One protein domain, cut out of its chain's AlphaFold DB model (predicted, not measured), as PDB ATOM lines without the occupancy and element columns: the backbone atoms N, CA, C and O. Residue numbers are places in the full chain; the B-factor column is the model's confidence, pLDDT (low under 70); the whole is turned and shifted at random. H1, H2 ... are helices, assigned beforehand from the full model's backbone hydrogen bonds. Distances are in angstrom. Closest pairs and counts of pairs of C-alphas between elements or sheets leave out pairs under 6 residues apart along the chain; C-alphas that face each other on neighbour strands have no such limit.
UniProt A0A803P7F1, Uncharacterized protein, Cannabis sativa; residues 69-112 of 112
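What this domain is: This is residues 69 to 112 of the 112 residues of an uncharacterized protein of Cannabis sativa (UniProt A0A803P7F1). What shape does the printed part make? It is a rod with a long lone helix, H1, as a shaft towards one end and a small head towards the other, where the short helix H2 is followed by H3 as the backbone folds back. H1 and the last residues, 106 to 112, stick out from the head. What is it made of, and how large is it? There are 44 residues printed, with three named helices in the order H1, H2, H3 and no named strand, and the class is all helix. The whole is extended, with a radius of gyration of the C-alphas of 15.1 A and spans of 50 by 18 by 14 A.

Where its parts are: Where does the first helix run? H1 is residues 70 to 85, from C-alpha 70 at (31.663, -29.055, -12.520) to C-alpha 85 at (25.110, -16.901, 5.404), a length of 22.6 A. What follows it? H2 is residues 92 to 97, from Tyr 92 to Asn 97, and its first and last C-alphas are 8.6 A apart. Where is the last helix? H3 is residues 101 to 110, 14.4 A from first to last C-alpha, and it ends with C-alpha 110 at (19.758, 2.528, 17.711).

How they stand to each other: Which helices does H1 touch? H1 touches no helix: it is apart from H2 and from H3. How do H2 and H3 stand to each other? They only just touch, and only at the corner by their link, with 3 pairs of C-alphas within 8 A. The closest are the C-alphas of Ala 95 and Arg 101, 5.6 A apart. Their lines stand at a steep tilt of 44 degrees, and they run opposite ways. What do the backbone N and O atoms show? In H1, H2 and H3 every O i to N i+4 pair is within hydrogen-bond range.

The domain as a whole: How far does the printed part reach? The two C-alphas farthest apart are those of Gly 69 and Lys 112, 51.0 A, and Lys 112 is the chain's last residue. Which residues stand free? Residues 69 to 87 do, of which 70 to 85 belong to H1, and so do residues 106 to 112, of which 106 to 110 belong to H3. Is there a cut or a long link? The printed part has no cut; the link from H1 to H2 is short, with 6 residues, and the link from H2 to H3 is tight, with 3 residues. Where is the model's confidence low? The mean pLDDT of the printed part is 89.5, and residue 112 is the one printed residue under 70.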
ATOM      1  N   GLY A  69      27.692 -29.662 -15.368       89.31
ATOM      2  CA  GLY A  69      29.144 -29.664 -15.331       89.31
ATOM      3  C   GLY A  69      29.672 -29.321 -13.940       89.31
ATOM      4  O   GLY A  69      28.943 -28.868 -13.059       89.31
ATOM      5  N   PHE A  70      30.985 -29.472 -13.752       89.19
ATOM      6  CA  PHE A  70      31.663 -29.055 -12.520       89.19
ATOM      7  C   PHE A  70      31.382 -27.582 -12.174       89.19
ATOM      8  O   PHE A  70      31.094 -27.262 -11.024       89.19
ATOM      9  N   ALA A  71      31.390 -26.708 -13.185       91.94
ATOM     10  CA  ALA A  71      31.086 -25.291 -13.024       91.94
ATOM     11  C   ALA A  71      29.685 -25.063 -12.429       91.94
ATOM     12  O   ALA A  71      29.549 -24.290 -11.483       91.94
ATOM     13  N   ASP A  72      28.673 -25.795 -12.900       92.31
ATOM     14  CA  ASP A  72      27.294 -25.665 -12.416       92.31
ATOM     15  C   ASP A  72      27.178 -26.064 -10.944       92.31
ATOM     16  O   ASP A  72      26.535 -25.369 -10.159       92.31
ATOM     17  N   TYR A  73      27.860 -27.140 -10.540       90.69
ATOM     18  CA  TYR A  73      27.906 -27.554  -9.138       90.69
ATOM     19  C   TYR A  73      28.598 -26.516  -8.257       90.69
ATOM     20  O   TYR A  73      28.100 -26.205  -7.177       90.69
ATOM     21  N   THR A  74      29.720 -25.951  -8.715       93.44
ATOM     22  CA  THR A  74      30.422 -24.906  -7.957       93.44
ATOM     23  C   THR A  74      29.597 -23.627  -7.847       93.44
ATOM     24  O   THR A  74      29.494 -23.063  -6.761       93.44
ATOM     25  N   ALA A  75      28.940 -23.206  -8.929       95.06
ATOM     26  CA  ALA A  75      28.050 -22.053  -8.926       95.06
ATOM     27  C   ALA A  75      26.853 -22.285  -7.993       95.06
ATOM     28  O   ALA A  75      26.515 -21.424  -7.181       95.06
ATOM     29  N   TYR A  76      26.245 -23.469  -8.041       93.81
ATOM     30  CA  TYR A  76      25.159 -23.846  -7.140       93.81
ATOM     31  C   TYR A  76      25.597 -23.843  -5.669       93.81
ATOM     32  O   TYR A  76      24.921 -23.258  -4.827       93.81
ATOM     33  N   ALA A  77      26.760 -24.421  -5.360       94.31
ATOM     34  CA  ALA A  77      27.297 -24.421  -4.004       94.31
ATOM     35  C   ALA A  77      27.516 -22.990  -3.489       94.31
ATOM     36  O   ALA A  77      26.990 -22.636  -2.438       94.31
ATOM     37  N   LEU A  78      28.202 -22.140  -4.262       93.25
ATOM     38  CA  LEU A  78      28.477 -20.753  -3.874       93.25
ATOM     39  C   LEU A  78      27.196 -19.923  -3.720       93.25
ATOM     40  O   LEU A  78      27.065 -19.159  -2.762       93.25
ATOM     41  N   THR A  79      26.232 -20.088  -4.629       93.75
ATOM     42  CA  THR A  79      24.947 -19.375  -4.544       93.75
ATOM     43  C   THR A  79      24.149 -19.784  -3.311       93.75
ATOM     44  O   THR A  79      23.519 -18.932  -2.688       93.75
ATOM     45  N   ILE A  80      24.188 -21.058  -2.915       94.31
ATOM     46  CA  ILE A  80      23.536 -21.523  -1.688       94.31
ATOM     47  C   ILE A  80      24.259 -21.028  -0.447       94.31
ATOM     48  O   ILE A  80      23.597 -20.547   0.466       94.31
ATOM     49  N   THR A  81      25.587 -21.115  -0.404       90.31
ATOM     50  CA  THR A  81      26.361 -20.623   0.742       90.31
ATOM     51  C   THR A  81      26.075 -19.146   0.988       90.31
ATOM     52  O   THR A  81      25.773 -18.768   2.115       90.31
ATOM     53  N   SER A  82      26.055 -18.338  -0.076       84.88
ATOM     54  CA  SER A  82      25.694 -16.921   0.010       84.88
ATOM     55  C   SER A  82      24.274 -16.707   0.543       84.88
ATOM     56  O   SER A  82      24.054 -15.791   1.333       84.88
ATOM     57  N   LYS A  83      23.313 -17.554   0.156       86.44
ATOM     58  CA  LYS A  83      21.948 -17.476   0.688       86.44
ATOM     59  C   LYS A  83      21.905 -17.816   2.170       86.44
ATOM     60  O   LYS A  83      21.297 -17.058   2.901       86.44
ATOM     61  N   ILE A  84      22.550 -18.903   2.599       85.12
ATOM     62  CA  ILE A  84      22.525 -19.377   3.994       85.12
ATOM     63  C   ILE A  84      23.213 -18.386   4.939       85.12
ATOM     64  O   ILE A  84      22.712 -18.141   6.032       85.12
ATOM     65  N   GLU A  85      24.347 -17.812   4.539       82.19
ATOM     66  CA  GLU A  85      25.110 -16.901   5.404       82.19
ATOM     67  C   GLU A  85      24.415 -15.544   5.605       82.19
ATOM     68  O   GLU A  85      24.574 -14.925   6.655       82.19
ATOM     69  N   ASN A  86      23.614 -15.108   4.628       78.94
ATOM     70  CA  ASN A  86      22.922 -13.819   4.647       78.94
ATOM     71  C   ASN A  86      21.428 -13.928   4.998       78.94
ATOM     72  O   ASN A  86      20.688 -12.975   4.754       78.94
ATOM     73  N   VAL A  87      20.957 -15.066   5.526       84.12
ATOM     74  CA  VAL A  87      19.563 -15.168   5.985       84.12
ATOM     75  C   VAL A  87      19.392 -14.345   7.254       84.12
ATOM     76  O   VAL A  87      20.045 -14.591   8.268       84.12
ATOM     77  N   GLU A  88      18.487 -13.377   7.193       85.94
ATOM     78  CA  GLU A  88      18.014 -12.654   8.364       85.94
ATOM     79  C   GLU A  88      17.157 -13.583   9.245       85.94
ATOM     80  O   GLU A  88      16.304 -14.305   8.719       85.94
ATOM     81  N   PRO A  89      17.384 -13.615  10.572       89.00
ATOM     82  CA  PRO A  89      16.565 -14.387  11.498       89.00
ATOM     83  C   PRO A  89      15.097 -13.954  11.419       89.00
ATOM     84  O   PRO A  89      14.785 -12.769  11.492       89.00
ATOM     85  N   ALA A  90      14.183 -14.918  11.307       88.81
ATOM     86  CA  ALA A  90      12.753 -14.635  11.179       88.81
ATOM     87  C   ALA A  90      12.089 -14.374  12.539       88.81
ATOM     88  O   ALA A  90      11.011 -13.783  12.615       88.81
ATOM     89  N   THR A  91      12.717 -14.840  13.620       90.69
ATOM     90  CA  THR A  91      12.218 -14.681  14.987       90.69
ATOM     91  C   THR A  91      13.272 -14.067  15.901       90.69
ATOM     92  O   THR A  91      14.477 -14.205  15.686       90.69
ATOM     93  N   TYR A  92      12.817 -13.417  16.975       88.62
ATOM     94  CA  TYR A  92      13.712 -12.864  17.996       88.62
ATOM     95  C   TYR A  92      14.631 -13.936  18.600       88.62
ATOM     96  O   TYR A  92      15.815 -13.694  18.809       88.62
ATOM     97  N   GLU A  93      14.109 -15.141  18.842       91.38
ATOM     98  CA  GLU A  93      14.899 -16.247  19.386       91.38
ATOM     99  C   GLU A  93      16.049 -16.646  18.448       91.38
ATOM    100  O   GLU A  93      17.187 -16.803  18.891       91.38
ATOM    101  N   GLU A  94      15.785 -16.729  17.143       90.62
ATOM    102  CA  GLU A  94      16.822 -16.965  16.138       90.62
ATOM    103  C   GLU A  94      17.844 -15.824  16.098       90.62
ATOM    104  O   GLU A  94      19.046 -16.082  16.023       90.62
ATOM    105  N   ALA A  95      17.400 -14.570  16.217       90.69
ATOM    106  CA  ALA A  95      18.291 -13.411  16.236       90.69
ATOM    107  C   ALA A  95      19.234 -13.426  17.446       90.69
ATOM    108  O   ALA A  95      20.417 -13.104  17.315       90.69
ATOM    109  N   ILE A  96      18.747 -13.867  18.607       91.19
ATOM    110  CA  ILE A  96      19.546 -13.978  19.831       91.19
ATOM    111  C   ILE A  96      20.488 -15.185  19.811       91.19
ATOM    112  O   ILE A  96      21.566 -15.128  20.404       91.19
ATOM    113  N   ASN A  97      20.122 -16.259  19.117       90.06
ATOM    114  CA  ASN A  97      20.942 -17.467  19.026       90.06
ATOM    115  C   ASN A  97      21.891 -17.473  17.814       90.06
ATOM    116  O   ASN A  97      22.712 -18.383  17.683       90.06
ATOM    117  N   CYS A  98      21.818 -16.475  16.929       88.12
ATOM    118  CA  CYS A  98      22.692 -16.391  15.762       88.12
ATOM    119  C   CYS A  98      24.065 -15.776  16.083       88.12
ATOM    120  O   CYS A  98      24.253 -15.024  17.040       88.12
ATOM    121  N   LYS A  99      25.045 -16.032  15.205       88.69
ATOM    122  CA  LYS A  99      26.409 -15.480  15.307       88.69
ATOM    123  C   LYS A  99      26.446 -13.944  15.303       88.69
ATOM    124  O   LYS A  99      27.384 -13.355  15.824       88.69
ATOM    125  N   ASN A 100      25.444 -13.305  14.701       88.88
ATOM    126  CA  ASN A 100      25.340 -11.853  14.578       88.88
ATOM    127  C   ASN A 100      24.444 -11.218  15.663       88.88
ATOM    128  O   ASN A 100      24.050 -10.069  15.494       88.88
ATOM    129  N   ARG A 101      24.139 -11.923  16.766       91.38
ATOM    130  CA  ARG A 101      23.301 -11.429  17.877       91.38
ATOM    131  C   ARG A 101      23.610  -9.989  18.281       91.38
ATOM    132  O   ARG A 101      22.693  -9.190  18.422       91.38
ATOM    133  N   ASP A 102      24.885  -9.664  18.478       93.31
ATOM    134  CA  ASP A 102      25.280  -8.348  18.992       93.31
ATOM    135  C   ASP A 102      24.905  -7.219  18.025       93.31
ATOM    136  O   ASP A 102      24.490  -6.150  18.461       93.31
ATOM    137  N   LYS A 103      24.959  -7.482  16.712       91.50
ATOM    138  CA  LYS A 103      24.521  -6.528  15.684       91.50
ATOM    139  C   LYS A 103      23.013  -6.304  15.739       91.50
ATOM    140  O   LYS A 103      22.566  -5.174  15.599       91.50
ATOM    141  N   TRP A 104      22.241  -7.365  15.976       91.62
ATOM    142  CA  TRP A 104      20.790  -7.263  16.144       91.62
ATOM    143  C   TRP A 104      20.416  -6.482  17.402       91.62
ATOM    144  O   TRP A 104      19.548  -5.620  17.352       91.62
ATOM    145  N   LEU A 105      21.100  -6.739  18.520       92.38
ATOM    146  CA  LEU A 105      20.889  -5.994  19.763       92.38
ATOM    147  C   LEU A 105      21.251  -4.515  19.615       92.38
ATOM    148  O   LEU A 105      20.522  -3.666  20.117       92.38
ATOM    149  N   GLN A 106      22.346  -4.213  18.915       93.88
ATOM    150  CA  GLN A 106      22.741  -2.841  18.623       93.88
ATOM    151  C   GLN A 106      21.697  -2.128  17.755       93.88
ATOM    152  O   GLN A 106      21.284  -1.030  18.104       93.88
ATOM    153  N   ALA A 107      21.221  -2.764  16.680       90.94
ATOM    154  CA  ALA A 107      20.192  -2.189  15.812       90.94
ATOM    155  C   ALA A 107      18.899  -1.848  16.580       90.94
ATOM    156  O   ALA A 107      18.324  -0.787  16.367       90.94
ATOM    157  N   ILE A 108      18.483  -2.707  17.521       90.38
ATOM    158  CA  ILE A 108      17.317  -2.451  18.387       90.38
ATOM    159  C   ILE A 108      17.538  -1.236  19.298       90.38
ATOM    160  O   ILE A 108      16.587  -0.530  19.619       90.38
ATOM    161  N   ASP A 109      18.763  -1.017  19.778       93.31
ATOM    162  CA  ASP A 109      19.070   0.121  20.647       93.31
ATOM    163  C   ASP A 109      19.180   1.435  19.865       93.31
ATOM    164  O   ASP A 109      18.753   2.469  20.362       93.31
ATOM    165  N   GLU A 110      19.686   1.383  18.629       93.50
ATOM    166  CA  GLU A 110      19.758   2.528  17.711       93.50
ATOM    167  C   GLU A 110      18.378   3.017  17.236       93.50
ATOM    168  O   GLU A 110      18.242   4.180  16.861       93.50
ATOM    169  N   GLU A 111      17.359   2.154  17.244       82.94
ATOM    170  CA  GLU A 111      15.986   2.510  16.852       82.94
ATOM    171  C   GLU A 111      15.198   3.240  17.964       82.94
ATOM    172  O   GLU A 111      14.146   3.820  17.685       82.94
ATOM    173  N   LYS A 112      15.677   3.228  19.217       67.50
ATOM    174  CA  LYS A 112      14.994   3.857  20.366       67.50
ATOM    175  C   LYS A 112      15.158   5.374  20.424       67.50
ATOM    176  O   LYS A 112      14.161   6.026  20.815       67.50
TER     177      LYS A 112